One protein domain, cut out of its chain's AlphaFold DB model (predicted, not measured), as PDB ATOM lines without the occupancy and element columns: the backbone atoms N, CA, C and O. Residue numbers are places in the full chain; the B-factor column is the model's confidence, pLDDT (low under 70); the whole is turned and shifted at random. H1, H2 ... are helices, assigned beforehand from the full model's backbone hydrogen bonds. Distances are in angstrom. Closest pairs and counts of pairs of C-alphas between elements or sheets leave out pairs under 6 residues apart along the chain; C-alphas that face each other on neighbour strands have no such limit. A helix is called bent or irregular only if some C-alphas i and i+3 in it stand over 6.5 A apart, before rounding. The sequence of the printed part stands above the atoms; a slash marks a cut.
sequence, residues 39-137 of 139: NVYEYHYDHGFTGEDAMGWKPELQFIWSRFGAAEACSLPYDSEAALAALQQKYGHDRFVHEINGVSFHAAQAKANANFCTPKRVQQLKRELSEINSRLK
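Overview. This is residues 39 to 137 of the 139 residues of an uncharacterized protein of Neisseria elongata subsp. glycolytica ATCC 29315 (UniProt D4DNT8). One helix, H2, makes the core and passes between the two longest helices, H4 and H5, which lie on its two sides and are each crossed by it at a steep angle. H3 closes one end by packing on both H4 and H5, while H1 sits toward the other end and meets H4 near that helix's last residues. The printed part has 99 residues with five named helices, H1 to H5 in order along the chain, and no named strand; the class is all helix. It is compact, with a radius of gyration of the C-alphas of 12.4 A and spans of 33 by 28 by 19 A.

Along the chain. H1 is residues 39 to 47, 12.0 A from first to last C-alpha, and begins at C-alpha 39, (13.570, 31.154, -36.672). H2 is residues 59 to 73, 20.1 A long, beginning at C-alpha 59, (29.860, 29.052, -28.887). H3 is residues 80 to 91, 16.0 A. H4 is residues 95 to 111, 22.1 A, and is only just irregular: C-alphas 101 and 104 are 6.6 A apart. H5, residues 119 to 136, is the longest helix at 25.4 A and ends at C-alpha 136, (32.694, 38.775, -16.148).

Arrangement. H4 is the hub and touches three helices. It touches H2 at a steep tilt of 63 degrees, the same way, with 28 pairs of C-alphas within 8 A; the closest C-alphas are those of Gly 69 and Ala 107, 3.9 A apart. With residues 95 to 99 alone it touches H3, opposite ways at a steep tilt of 63 degrees, closest at the C-alphas of Gln 88 and Arg 95, 6.0 A. H4 and H1 only just touch, and only at their ends, with 3 pairs of C-alphas within 8 A; the closest are those of Tyr 41 and Gln 109, 6.8 A. H5 touches H2 with residues 125 to 132 alone, opposite ways at a steep tilt of 55 degrees, closest at the C-alphas of Arg 67 and Leu 125, 6.6 A. With residues 133 to 136 alone H5 touches H3, the same way at a steep tilt of 55 degrees; the closest C-alphas, those of Ala 86 and Leu 136, are 5.9 A apart. H4 and H5 are apart, as are H1 and H5. In H1, H2 and H3 every O i to N i+4 pair is within hydrogen-bond range; in H4 10 of 13 are, and in H5 13 of 14.

Size, cuts and confidence. The two C-alphas farthest apart are those of Gln 89 and Asn 115, 33.6 A. The printed part has no cut. The link from H1 to H2, with 11 residues between them, is long, and the link from H3 to H4, with 3, is tight. The mean pLDDT of the printed part is 96.1, and no printed residue is under 70.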
ATOM      1  N   ASN A  39      13.906  32.372 -37.420       90.94
ATOM      2  CA  ASN A  39      13.570  31.154 -36.672       90.94
ATOM      3  C   ASN A  39      14.800  30.283 -36.354       90.94
ATOM      4  O   ASN A  39      14.809  29.596 -35.334       90.94
ATOM      5  N   VAL A  40      15.833  30.313 -37.201       91.94
ATOM      6  CA  VAL A  40      17.110  29.619 -36.962       91.94
ATOM      7  C   VAL A  40      17.880  30.317 -35.847       91.94
ATOM      8  O   VAL A  40      18.347  29.658 -34.917       91.94
ATOM      9  N   TYR A  41      17.965  31.651 -35.899       94.81
ATOM     10  CA  TYR A  41      18.582  32.430 -34.827       94.81
ATOM     11  C   TYR A  41      17.868  32.209 -33.491       94.81
ATOM     12  O   TYR A  41      18.516  31.937 -32.482       94.81
ATOM     13  N   GLU A  42      16.533  32.274 -33.484       94.62
ATOM     14  CA  GLU A  42      15.728  32.059 -32.280       94.62
ATOM     15  C   GLU A  42      15.961  30.667 -31.683       94.62
ATOM     16  O   GLU A  42      16.139  30.544 -30.471       94.62
ATOM     17  N   TYR A  43      16.053  29.631 -32.523       93.56
ATOM     18  CA  TYR A  43      16.367  28.280 -32.065       93.56
ATOM     19  C   TYR A  43      17.704  28.229 -31.327       93.56
ATOM     20  O   TYR A  43      17.761  27.717 -30.210       93.56
ATOM     21  N   HIS A  44      18.772  28.771 -31.919       94.94
ATOM     22  CA  HIS A  44      20.101  28.766 -31.299       94.94
ATOM     23  C   HIS A  44      20.186  29.682 -30.078       94.94
ATOM     24  O   HIS A  44      20.882  29.366 -29.115       94.94
ATOM     25  N   TYR A  45      19.436  30.780 -30.066       96.19
ATOM     26  CA  TYR A  45      19.304  31.606 -28.879       96.19
ATOM     27  C   TYR A  45      18.658  30.827 -27.721       96.19
ATOM     28  O   TYR A  45      19.130  30.926 -26.590       96.19
ATOM     29  N   ASP A  46      17.621  30.032 -27.974       93.88
ATOM     30  CA  ASP A  46      16.913  29.304 -26.913       93.88
ATOM     31  C   ASP A  46      17.600  27.987 -26.505       93.88
ATOM     32  O   ASP A  46      17.546  27.607 -25.336       93.88
ATOM     33  N   HIS A  47      18.270  27.301 -27.436       92.56
ATOM     34  CA  HIS A  47      18.863  25.970 -27.214       92.56
ATOM     35  C   HIS A  47      20.384  25.986 -27.047       92.56
ATOM     36  O   HIS A  47      20.981  24.975 -26.678       92.56
ATOM     37  N   GLY A  48      21.013  27.128 -27.312       92.62
ATOM     38  CA  GLY A  48      22.455  27.282 -27.307       92.62
ATOM     39  C   GLY A  48      23.066  27.263 -28.707       92.62
ATOM     40  O   GLY A  48      22.584  26.639 -29.659       92.62
ATOM     41  N   PHE A  49      24.185  27.970 -28.802       92.75
ATOM     42  CA  PHE A  49      25.039  27.981 -29.978       92.75
ATOM     43  C   PHE A  49      25.924  26.735 -29.959       92.75
ATOM     44  O   PHE A  49      26.435  26.339 -28.910       92.75
ATOM     45  N   THR A  50      26.104  26.105 -31.115       89.50
ATOM     46  CA  THR A  50      26.946  24.918 -31.281       89.50
ATOM     47  C   THR A  50      27.867  25.116 -32.476       89.50
ATOM     48  O   THR A  50      27.458  25.659 -33.500       89.50
ATOM     49  N   GLY A  51      29.124  24.686 -32.335       87.25
ATOM     50  CA  GLY A  51      30.152  24.928 -33.348       87.25
ATOM     51  C   GLY A  51      30.541  26.403 -33.497       87.25
ATOM     52  O   GLY A  51      30.011  27.291 -32.830       87.25
ATOM     53  N   GLU A  52      31.526  26.655 -34.348       90.19
ATOM     54  CA  GLU A  52      31.859  28.022 -34.745       90.19
ATOM     55  C   GLU A  52      30.771  28.596 -35.660       90.19
ATOM     56  O   GLU A  52      30.122  27.849 -36.395       90.19
ATOM     57  N   ASP A  53      30.559  29.909 -35.605       90.88
ATOM     58  CA  ASP A  53      29.720  30.587 -36.595       90.88
ATOM     59  C   ASP A  53      30.473  30.810 -37.918       90.88
ATOM     60  O   ASP A  53      31.631  30.415 -38.075       90.88
ATOM     61  N   ALA A  54      29.818  31.464 -38.879       90.31
ATOM     62  CA  ALA A  54      30.394  31.774 -40.191       90.31
ATOM     63  C   ALA A  54      31.718  32.568 -40.132       90.31
ATOM     64  O   ALA A  54      32.465  32.599 -41.110       90.31
ATOM     65  N   MET A  55      32.008  33.222 -39.004       90.75
ATOM     66  CA  MET A  55      33.197  34.043 -38.778       90.75
ATOM     67  C   MET A  55      34.233  33.360 -37.873       90.75
ATOM     68  O   MET A  55      35.276  33.952 -37.592       90.75
ATOM     69  N   GLY A  56      33.985  32.123 -37.433       92.06
ATOM     70  CA  GLY A  56      34.893  31.373 -36.563       92.06
ATOM     71  C   GLY A  56      34.692  31.636 -35.066       92.06
ATOM     72  O   GLY A  56      35.500  31.188 -34.246       92.06
ATOM     73  N   TRP A  57      33.648  32.368 -34.658       94.19
ATOM     74  CA  TRP A  57      33.448  32.703 -33.248       94.19
ATOM     75  C   TRP A  57      33.005  31.485 -32.448       94.19
ATOM     76  O   TRP A  57      32.141  30.724 -32.871       94.19
ATOM     77  N   LYS A  58      33.570  31.290 -31.254       93.69
ATOM     78  CA  LYS A  58      33.262  30.127 -30.407       93.69
ATOM     79  C   LYS A  58      31.859  30.228 -29.780       93.69
ATOM     80  O   LYS A  58      31.446  31.332 -29.419       93.69
ATOM     81  N   PRO A  59      31.184  29.091 -29.516       94.19
ATOM     82  CA  PRO A  59      29.860  29.052 -28.887       94.19
ATOM     83  C   PRO A  59      29.705  29.874 -27.606       94.19
ATOM     84  O   PRO A  59      28.689  30.533 -27.412       94.19
ATOM     85  N   GLU A  60      30.704  29.847 -26.718       95.50
ATOM     86  CA  GLU A  60      30.644  30.587 -25.450       95.50
ATOM     87  C   GLU A  60      30.568  32.100 -25.688       95.50
ATOM     88  O   GLU A  60      29.800  32.792 -25.019       95.50
ATOM     89  N   LEU A  61      31.343  32.610 -26.648       96.56
ATOM     90  CA  LEU A  61      31.374  34.033 -26.962       96.56
ATOM     91  C   LEU A  61      30.108  34.457 -27.712       96.56
ATOM     92  O   LEU A  61      29.507  35.461 -27.334       96.56
ATOM     93  N   GLN A  62      29.642  33.639 -28.668       97.25
ATOM     94  CA  GLN A  62      28.332  33.813 -29.311       97.25
ATOM     95  C   GLN A  62      27.209  33.885 -28.267       97.25
ATOM     96  O   GLN A  62      26.384  34.789 -28.307       97.25
ATOM     97  N   PHE A  63      27.203  32.984 -27.275       97.69
ATOM     98  CA  PHE A  63      26.204  32.988 -26.206       97.69
ATOM     99  C   PHE A  63      26.216  34.291 -25.401       97.69
ATOM    100  O   PHE A  63      25.157  34.851 -25.132       97.69
ATOM    101  N   ILE A  64      27.388  34.785 -24.999       98.25
ATOM    102  CA  ILE A  64      27.470  36.008 -24.186       98.25
ATOM    103  C   ILE A  64      27.056  37.231 -25.009       98.25
ATOM    104  O   ILE A  64      26.248  38.036 -24.541       98.25
ATOM    105  N   TRP A  65      27.553  37.347 -26.242       98.62
ATOM    106  CA  TRP A  65      27.125  38.398 -27.163       98.62
ATOM    107  C   TRP A  65      25.625  38.345 -27.426       98.62
ATOM    108  O   TRP A  65      24.984  39.395 -27.431       98.62
ATOM    109  N   SER A  66      25.040  37.150 -27.548       98.56
ATOM    110  CA  SER A  66      23.603  37.008 -27.752       98.56
ATOM    111  C   SER A  66      22.790  37.567 -26.591       98.56
ATOM    112  O   SER A  66      21.732  38.141 -26.835       98.56
ATOM    113  N   ARG A  67      23.254  37.443 -25.340       98.75
ATOM    114  CA  ARG A  67      22.534  37.994 -24.178       98.75
ATOM    115  C   ARG A  67      22.623  39.502 -24.096       98.75
ATOM    116  O   ARG A  67      21.594  40.136 -23.887       98.75
ATOM    117  N   PHE A  68      23.795  40.086 -24.315       98.81
ATOM    118  CA  PHE A  68      23.894  41.545 -24.383       98.81
ATOM    119  C   PHE A  68      23.106  42.103 -25.576       98.81
ATOM    120  O   PHE A  68      22.328  43.037 -25.406       98.81
ATOM    121  N   GLY A  69      23.176  41.460 -26.745       98.75
ATOM    122  CA  GLY A  69      22.394  41.864 -27.915       98.75
ATOM    123  C   GLY A  69      20.881  41.731 -27.700       98.75
ATOM    124  O   GLY A  69      20.110  42.614 -28.073       98.75
ATOM    125  N   ALA A  70      20.428  40.673 -27.022       98.81
ATOM    126  CA  ALA A  70      19.029  40.542 -26.623       98.81
ATOM    127  C   ALA A  70      18.615  41.581 -25.572       98.81
ATOM    128  O   ALA A  70      17.468  42.027 -25.589       98.81
ATOM    129  N   ALA A  71      19.523  42.001 -24.685       98.75
ATOM    130  CA  ALA A  71      19.259  43.087 -23.748       98.75
ATOM    131  C   ALA A  71      18.967  44.392 -24.503       98.75
ATOM    132  O   ALA A  71      17.969  45.048 -24.221       98.75
ATOM    133  N   GLU A  72      19.753  44.703 -25.535       98.44
ATOM    134  CA  GLU A  72      19.503  45.852 -26.414       98.44
ATOM    135  C   GLU A  72      18.202  45.722 -27.206       98.44
ATOM    136  O   GLU A  72      17.434  46.680 -27.303       98.44
ATOM    137  N   ALA A  73      17.933  44.548 -27.781       98.44
ATOM    138  CA  ALA A  73      16.718  44.300 -28.553       98.44
ATOM    139  C   ALA A  73      15.444  44.395 -27.703       98.44
ATOM    140  O   ALA A  73      14.425  44.890 -28.179       98.44
ATOM    141  N   CYS A  74      15.515  43.959 -26.445       98.31
ATOM    142  CA  CYS A  74      14.389  43.940 -25.518       98.31
ATOM    143  C   CYS A  74      14.362  45.129 -24.550       98.31
ATOM    144  O   CYS A  74      13.598  45.097 -23.582       98.31
ATOM    145  N   SER A  75      15.174  46.164 -24.793       97.44
ATOM    146  CA  SER A  75      15.253  47.376 -23.964       97.44
ATOM    147  C   SER A  75      15.496  47.084 -22.477       97.44
ATOM    148  O   SER A  75      14.945  47.745 -21.593       97.44
ATOM    149  N   LEU A  76      16.308  46.066 -22.189       97.88
ATOM    150  CA  LEU A  76      16.729  45.709 -20.843       97.88
ATOM    151  C   LEU A  76      18.054  46.429 -20.533       97.88
ATOM    152  O   LEU A  76      19.046  46.182 -21.218       97.88
ATOM    153  N   PRO A  77      18.095  47.316 -19.524       95.56
ATOM    154  CA  PRO A  77      19.293  48.095 -19.239       95.56
ATOM    155  C   PRO A  77      20.439  47.210 -18.739       95.56
ATOM    156  O   PRO A  77      20.235  46.311 -17.921       95.56
ATOM    157  N   TYR A  78      21.649  47.518 -19.202       96.44
ATOM    158  CA  TYR A  78      22.917  46.979 -18.718       96.44
ATOM    159  C   TYR A  78      24.029  48.017 -18.942       96.44
ATOM    160  O   TYR A  78      23.859  48.938 -19.742       96.44
ATOM    161  N   ASP A  79      25.149  47.893 -18.231       97.19
ATOM    162  CA  ASP A  79      26.327  48.739 -18.456       97.19
ATOM    163  C   ASP A  79      27.117  48.204 -19.661       97.19
ATOM    164  O   ASP A  79      27.899  47.254 -19.540       97.19
ATOM    165  N   SER A  80      26.858  48.771 -20.842       96.94
ATOM    166  CA  SER A  80      27.470  48.327 -22.097       96.94
ATOM    167  C   SER A  80      28.973  48.577 -22.144       96.94
ATOM    168  O   SER A  80      29.720  47.714 -22.604       96.94
ATOM    169  N   GLU A  81      29.441  49.703 -21.609       97.19
ATOM    170  CA  GLU A  81      30.865  50.034 -21.561       97.19
ATOM    171  C   GLU A  81      31.625  49.040 -20.678       97.19
ATOM    172  O   GLU A  81      32.644  48.483 -21.097       97.19
ATOM    173  N   ALA A  82      31.104  48.748 -19.481       97.88
ATOM    174  CA  ALA A  82      31.716  47.766 -18.593       97.88
ATOM    175  C   ALA A  82      31.679  46.353 -19.193       97.88
ATOM    176  O   ALA A  82      32.672  45.624 -19.117       97.88
ATOM    177  N   ALA A  83      30.568  45.968 -19.829       98.12
ATOM    178  CA  ALA A  83      30.437  44.674 -20.492       98.12
ATOM    179  C   ALA A  83      31.459  44.496 -21.624       98.12
ATOM    180  O   ALA A  83      32.153  43.478 -21.665       98.12
ATOM    181  N   LEU A  84      31.602  45.490 -22.507       98.38
ATOM    182  CA  LEU A  84      32.572  45.459 -23.603       98.38
ATOM    183  C   LEU A  84      34.016  45.429 -23.085       98.38
ATOM    184  O   LEU A  84      34.830  44.651 -23.588       98.38
ATOM    185  N   ALA A  85      34.328  46.201 -22.041       98.06
ATOM    186  CA  ALA A  85      35.644  46.175 -21.409       98.06
ATOM    187  C   ALA A  85      35.971  44.795 -20.806       98.06
ATOM    188  O   ALA A  85      37.077  44.280 -20.988       98.06
ATOM    189  N   ALA A  86      35.010  44.161 -20.129       97.94
ATOM    190  CA  ALA A  86      35.201  42.832 -19.550       97.94
ATOM    191  C   ALA A  86      35.314  41.730 -20.615       97.94
ATOM    192  O   ALA A  86      36.085  40.782 -20.441       97.94
ATOM    193  N   LEU A  87      34.583  41.856 -21.727       98.12
ATOM    194  CA  LEU A  87      34.716  40.968 -22.881       98.12
ATOM    195  C   LEU A  87      36.124  41.047 -23.475       98.12
ATOM    196  O   LEU A  87      36.776  40.008 -23.580       98.12
ATOM    197  N   GLN A  88      36.618  42.260 -23.738       97.75
ATOM    198  CA  GLN A  88      37.973  42.488 -24.241       97.75
ATOM    199  C   GLN A  88      39.030  41.915 -23.286       97.75
ATOM    200  O   GLN A  88      39.971  41.244 -23.711       97.75
ATOM    201  N   GLN A  89      38.873  42.130 -21.977       97.31
ATOM    202  CA  GLN A  89      39.804  41.601 -20.983       97.31
ATOM    203  C   GLN A  89      39.827  40.065 -20.956       97.31
ATOM    204  O   GLN A  89      40.885  39.469 -20.760       97.31
ATOM    205  N   LYS A  90      38.665  39.418 -21.101       96.88
ATOM    206  CA  LYS A  90      38.538  37.965 -20.947       96.88
ATOM    207  C   LYS A  90      38.840  37.192 -22.228       96.88
ATOM    208  O   LYS A  90      39.469  36.140 -22.157       96.88
ATOM    209  N   TYR A  91      38.355  37.675 -23.365       95.81
ATOM    210  CA  TYR A  91      38.394  36.963 -24.643       95.81
ATOM    211  C   TYR A  91      39.385  37.572 -25.641       95.81
ATOM    212  O   TYR A  91      39.571  37.012 -26.719       95.81
ATOM    213  N   GLY A  92      40.061  38.669 -25.284       96.19
ATOM    214  CA  GLY A  92      40.925  39.403 -26.203       96.19
ATOM    215  C   GLY A  92      40.107  40.153 -27.252       96.19
ATOM    216  O   GLY A  92      38.942  40.431 -27.030       96.19
ATOM    217  N   HIS A  93      40.710  40.442 -28.406       96.81
ATOM    218  CA  HIS A  93      40.122  41.262 -29.476       96.81
ATOM    219  C   HIS A  93      39.873  42.726 -29.098       96.81
ATOM    220  O   HIS A  93      39.945  43.139 -27.946       96.81
ATOM    221  N   ASP A  94      39.651  43.538 -30.124       96.19
ATOM    222  CA  ASP A  94      39.313  44.942 -29.951       96.19
ATOM    223  C   ASP A  94      37.860  45.085 -29.473       96.19
ATOM    224  O   ASP A  94      36.987  44.308 -29.876       96.19
ATOM    225  N   ARG A  95      37.580  46.109 -28.661       96.62
ATOM    226  CA  ARG A  95      36.223  46.522 -28.291       96.62
ATOM    227  C   ARG A  95      35.269  46.526 -29.491       96.62
ATOM    228  O   ARG A  95      34.169  45.990 -29.378       96.62
ATOM    229  N   PHE A  96      35.678  47.085 -30.630       96.50
ATOM    230  CA  PHE A  96      34.843  47.174 -31.831       96.50
ATOM    231  C   PHE A  96      34.439  45.801 -32.371       96.50
ATOM    232  O   PHE A  96      33.348  45.660 -32.918       96.50
ATOM    233  N   VAL A  97      35.270  44.770 -32.191       97.75
ATOM    234  CA  VAL A  97      34.912  43.395 -32.562       97.75
ATOM    235  C   VAL A  97      33.784  42.890 -31.667       97.75
ATOM    236  O   VAL A  97      32.800  42.357 -32.174       97.75
ATOM    237  N   HIS A  98      33.882  43.090 -30.351       98.44
ATOM    238  CA  HIS A  98      32.812  42.697 -29.436       98.44
ATOM    239  C   HIS A  98      31.522  43.481 -29.663       98.44
ATOM    240  O   HIS A  98      30.441  42.910 -29.544       98.44
ATOM    241  N   GLU A  99      31.630  44.761 -29.993       98.25
ATOM    242  CA  GLU A  99      30.485  45.639 -30.197       98.25
ATOM    243  C   GLU A  99      29.784  45.367 -31.530       98.25
ATOM    244  O   GLU A  99      28.586  45.094 -31.534       98.25
ATOM    245  N   ILE A 100      30.506  45.394 -32.654       97.06
ATOM    246  CA  ILE A 100      29.913  45.313 -33.995       97.06
ATOM    247  C   ILE A 100      29.665  43.864 -34.414       97.06
ATOM    248  O   ILE A 100      28.535  43.511 -34.752       97.06
ATOM    249  N   ASN A 101      30.694  43.012 -34.361       94.25
ATOM    250  CA  ASN A 101      30.574  41.618 -34.805       94.25
ATOM    251  C   ASN A 101      29.833  40.751 -33.781       94.25
ATOM    252  O   ASN A 101      29.277  39.720 -34.140       94.25
ATOM    253  N   GLY A 102      29.844  41.167 -32.516       97.19
ATOM    254  CA  GLY A 102      29.178  40.475 -31.427       97.19
ATOM    255  C   GLY A 102      27.816  41.063 -31.099       97.19
ATOM    256  O   GLY A 102      26.793  40.695 -31.675       97.19
ATOM    257  N   VAL A 103      27.799  41.962 -30.117       98.56
ATOM    258  CA  VAL A 103      26.581  42.456 -29.466       98.56
ATOM    259  C   VAL A 103      25.589  43.042 -30.474       98.56
ATOM    260  O   VAL A 103      24.435  42.617 -30.501       98.56
ATOM    261  N   SER A 104      26.040  43.935 -31.358       98.38
ATOM    262  CA  SER A 104      25.182  44.607 -32.344       98.38
ATOM    263  C   SER A 104      24.625  43.641 -33.387       98.38
ATOM    264  O   SER A 104      23.446  43.729 -33.735       98.38
ATOM    265  N   PHE A 105      25.439  42.693 -33.865       97.00
ATOM    266  CA  PHE A 105      24.978  41.632 -34.763       97.00
ATOM    267  C   PHE A 105      23.846  40.830 -34.113       97.00
ATOM    268  O   PHE A 105      22.757  40.705 -34.675       97.00
ATOM    269  N   HIS A 106      24.057  40.358 -32.886       98.25
ATOM    270  CA  HIS A 106      23.051  39.599 -32.151       98.25
ATOM    271  C   HIS A 106      21.798  40.424 -31.812       98.25
ATOM    272  O   HIS A 106      20.684  39.890 -31.827       98.25
ATOM    273  N   ALA A 107      21.945  41.725 -31.546       98.56
ATOM    274  CA  ALA A 107      20.819  42.635 -31.356       98.56
ATOM    275  C   ALA A 107      19.986  42.778 -32.636       98.56
ATOM    276  O   ALA A 107      18.756  42.762 -32.572       98.56
ATOM    277  N   ALA A 108      20.632  42.890 -33.799       97.94
ATOM    278  CA  ALA A 108      19.949  42.953 -35.088       97.94
ATOM    279  C   ALA A 108      19.170  41.661 -35.375       97.94
ATOM    280  O   ALA A 108      17.995  41.730 -35.739       97.94
ATOM    281  N   GLN A 109      19.778  40.497 -35.123       97.31
ATOM    282  CA  GLN A 109      19.111  39.207 -35.307       97.31
ATOM    283  C   GLN A 109      17.898  39.037 -34.384       97.31
ATOM    284  O   GLN A 109      16.834  38.602 -34.821       97.31
ATOM    285  N   ALA A 110      18.011  39.450 -33.119       97.94
ATOM    286  CA  ALA A 110      16.880  39.448 -32.194       97.94
ATOM    287  C   ALA A 110      15.750  40.389 -32.659       97.94
ATOM    288  O   ALA A 110      14.580  40.014 -32.622       97.94
ATOM    289  N   LYS A 111      16.087  41.592 -33.148       97.12
ATOM    290  CA  LYS A 111      15.116  42.584 -33.651       97.12
ATOM    291  C   LYS A 111      14.409  42.153 -34.940       97.12
ATOM    292  O   LYS A 111      13.313  42.641 -35.207       97.12
ATOM    293  N   ALA A 112      14.994  41.240 -35.719       95.38
ATOM    294  CA  ALA A 112      14.380  40.715 -36.940       95.38
ATOM    295  C   ALA A 112      13.091  39.914 -36.669       95.38
ATOM    296  O   ALA A 112      12.270  39.743 -37.572       95.38
ATOM    297  N   ASN A 113      12.873  39.459 -35.429       93.56
ATOM    298  CA  ASN A 113      11.617  38.861 -34.991       93.56
ATOM    299  C   ASN A 113      10.896  39.791 -33.998       93.56
ATOM    300  O   ASN A 113      11.289  39.920 -32.841       93.56
ATOM    301  N   ALA A 114       9.773  40.383 -34.418       91.94
ATOM    302  CA  ALA A 114       8.969  41.273 -33.572       91.94
ATOM    303  C   ALA A 114       8.437  40.601 -32.286       91.94
ATOM    304  O   ALA A 114       8.151  41.282 -31.304       91.94
ATOM    305  N   ASN A 115       8.335  39.268 -32.272       92.69
ATOM    306  CA  ASN A 115       7.884  38.483 -31.124       92.69
ATOM    307  C   ASN A 115       9.044  37.918 -30.291       92.69
ATOM    308  O   ASN A 115       8.812  37.112 -29.391       92.69
ATOM    309  N   PHE A 116      10.288  38.330 -30.555       96.31
ATOM    310  CA  PHE A 116      11.448  37.816 -29.837       96.31
ATOM    311  C   PHE A 116      11.361  38.099 -28.329       96.31
ATOM    312  O   PHE A 116      11.597  37.216 -27.509       96.31
ATOM    313  N   CYS A 117      10.966  39.304 -27.925       96.81
ATOM    314  CA  CYS A 117      10.985  39.732 -26.523       96.81
ATOM    315  C   CYS A 117       9.748  39.289 -25.720       96.81
ATOM    316  O   CYS A 117       9.044  40.107 -25.129       96.81
ATOM    317  N   THR A 118       9.470  37.982 -25.675       95.94
ATOM    318  CA  THR A 118       8.369  37.437 -24.861       95.94
ATOM    319  C   THR A 118       8.633  37.607 -23.355       95.94
ATOM    320  O   THR A 118       9.792  37.619 -22.928       95.94
ATOM    321  N   PRO A 119       7.591  37.648 -22.497       95.94
ATOM    322  CA  PRO A 119       7.782  37.709 -21.046       95.94
ATOM    323  C   PRO A 119       8.655  36.572 -20.486       95.94
ATOM    324  O   PRO A 119       9.508  36.821 -19.632       95.94
ATOM    325  N   LYS A 120       8.495  35.339 -21.003       94.62
ATOM    326  CA  LYS A 120       9.325  34.171 -20.638       94.62
ATOM    327  C   LYS A 120      10.795  34.434 -20.977       94.62
ATOM    328  O   LYS A 120      11.655  34.280 -20.109       94.62
ATOM    329  N   ARG A 121      11.073  34.907 -22.200       95.69
ATOM    330  CA  ARG A 121      12.437  35.180 -22.675       95.69
ATOM    331  C   ARG A 121      13.092  36.332 -21.918       95.69
ATOM    332  O   ARG A 121      14.235  36.198 -21.499       95.69
ATOM    333  N   VAL A 122      12.370  37.420 -21.641       97.75
ATOM    334  CA  VAL A 122      12.890  38.546 -20.839       97.75
ATOM    335  C   VAL A 122      13.215  38.113 -19.407       97.75
ATOM    336  O   VAL A 122      14.235  38.521 -18.850       97.75
ATOM    337  N   GLN A 123      12.378  37.275 -18.787       97.69
ATOM    338  CA  GLN A 123      12.653  36.772 -17.441       97.69
ATOM    339  C   GLN A 123      13.883  35.854 -17.414       97.69
ATOM    340  O   GLN A 123      14.686  35.937 -16.484       97.69
ATOM    341  N   GLN A 124      14.039  34.997 -18.424       97.19
ATOM    342  CA  GLN A 124      15.223  34.158 -18.587       97.19
ATOM    343  C   GLN A 124      16.483  34.993 -18.815       97.19
ATOM    344  O   GLN A 124      17.454  34.825 -18.083       97.19
ATOM    345  N   LEU A 125      16.423  35.961 -19.729       98.38
ATOM    346  CA  LEU A 125      17.527  36.861 -20.041       98.38
ATOM    347  C   LEU A 125      18.041  37.602 -18.799       98.38
ATOM    348  O   LEU A 125      19.246  37.703 -18.602       98.38
ATOM    349  N   LYS A 126      17.153  38.074 -17.914       98.44
ATOM    350  CA  LYS A 126      17.559  38.712 -16.648       98.44
ATOM    351  C   LYS A 126      18.407  37.791 -15.762       98.44
ATOM    352  O   LYS A 126      19.356  38.262 -15.139       98.44
ATOM    353  N   ARG A 127      18.072  36.497 -15.694       97.94
ATOM    354  CA  ARG A 127      18.853  35.509 -14.929       97.94
ATOM    355  C   ARG A 127      20.207  35.267 -15.586       97.94
ATOM    356  O   ARG A 127      21.232  35.369 -14.922       97.94
ATOM    357  N   GLU A 128      20.205  35.045 -16.896       97.81
ATOM    358  CA  GLU A 128      21.419  34.788 -17.675       97.81
ATOM    359  C   GLU A 128      22.389  35.976 -17.630       97.81
ATOM    360  O   GLU A 128      23.587  35.783 -17.453       97.81
ATOM    361  N   LEU A 129      21.890  37.214 -17.708       98.06
ATOM    362  CA  LEU A 129      22.718  38.413 -17.550       98.06
ATOM    363  C   LEU A 129      23.312  38.520 -16.146       98.06
ATOM    364  O   LEU A 129      24.466  38.907 -16.014       98.06
ATOM    365  N   SER A 130      22.578  38.141 -15.097       97.25
ATOM    366  CA  SER A 130      23.133  38.110 -13.739       97.25
ATOM    367  C   SER A 130      24.291  37.110 -13.622       97.25
ATOM    368  O   SER A 130      25.339  37.436 -13.059       97.25
ATOM    369  N   GLU A 131      24.146  35.924 -14.214       97.00
ATOM    370  CA  GLU A 131      25.197  34.902 -14.253       97.00
ATOM    371  C   GLU A 131      26.405  35.346 -15.090       97.00
ATOM    372  O   GLU A 131      27.555  35.173 -14.677       97.00
ATOM    373  N   ILE A 132      26.165  35.959 -16.252       97.56
ATOM    374  CA  ILE A 132      27.212  36.532 -17.106       97.56
ATOM    375  C   ILE A 132      27.954  37.642 -16.369       97.56
ATOM    376  O   ILE A 132      29.184  37.626 -16.351       97.56
ATOM    377  N   ASN A 133      27.242  38.559 -15.713       96.81
ATOM    378  CA  ASN A 133      27.844  39.644 -14.946       96.81
ATOM    379  C   ASN A 133      28.754  39.092 -13.845       96.81
ATOM    380  O   ASN A 133      29.887  39.547 -13.705       96.81
ATOM    381  N   SER A 134      28.328  38.036 -13.145       96.31
ATOM    382  CA  SER A 134      29.175  37.336 -12.175       96.31
ATOM    383  C   SER A 134      30.435  36.740 -12.826       96.31
ATOM    384  O   SER A 134      31.551  36.965 -12.351       96.31
ATOM    385  N   ARG A 135      30.292  36.046 -13.966       94.94
ATOM    386  CA  ARG A 135      31.412  35.441 -14.719       94.94
ATOM    387  C   ARG A 135      32.395  36.467 -15.280       94.94
ATOM    388  O   ARG A 135      33.575  36.146 -15.435       94.94
ATOM    389  N   LEU A 136      31.910  37.654 -15.628       95.56
ATOM    390  CA  LEU A 136      32.694  38.775 -16.148       95.56
ATOM    391  C   LEU A 136      33.163  39.734 -15.046       95.56
ATOM    392  O   LEU A 136      33.915  40.657 -15.335       95.56
ATOM    393  N   LYS A 137      32.779  39.489 -13.786       94.62
ATOM    394  CA  LYS A 137      33.090  40.340 -12.624       94.62
ATOM    395  C   LYS A 137      32.595  41.784 -12.789       94.62
ATOM    396  O   LYS A 137      33.240  42.722 -12.320       94.62
TER     397      LYS A 137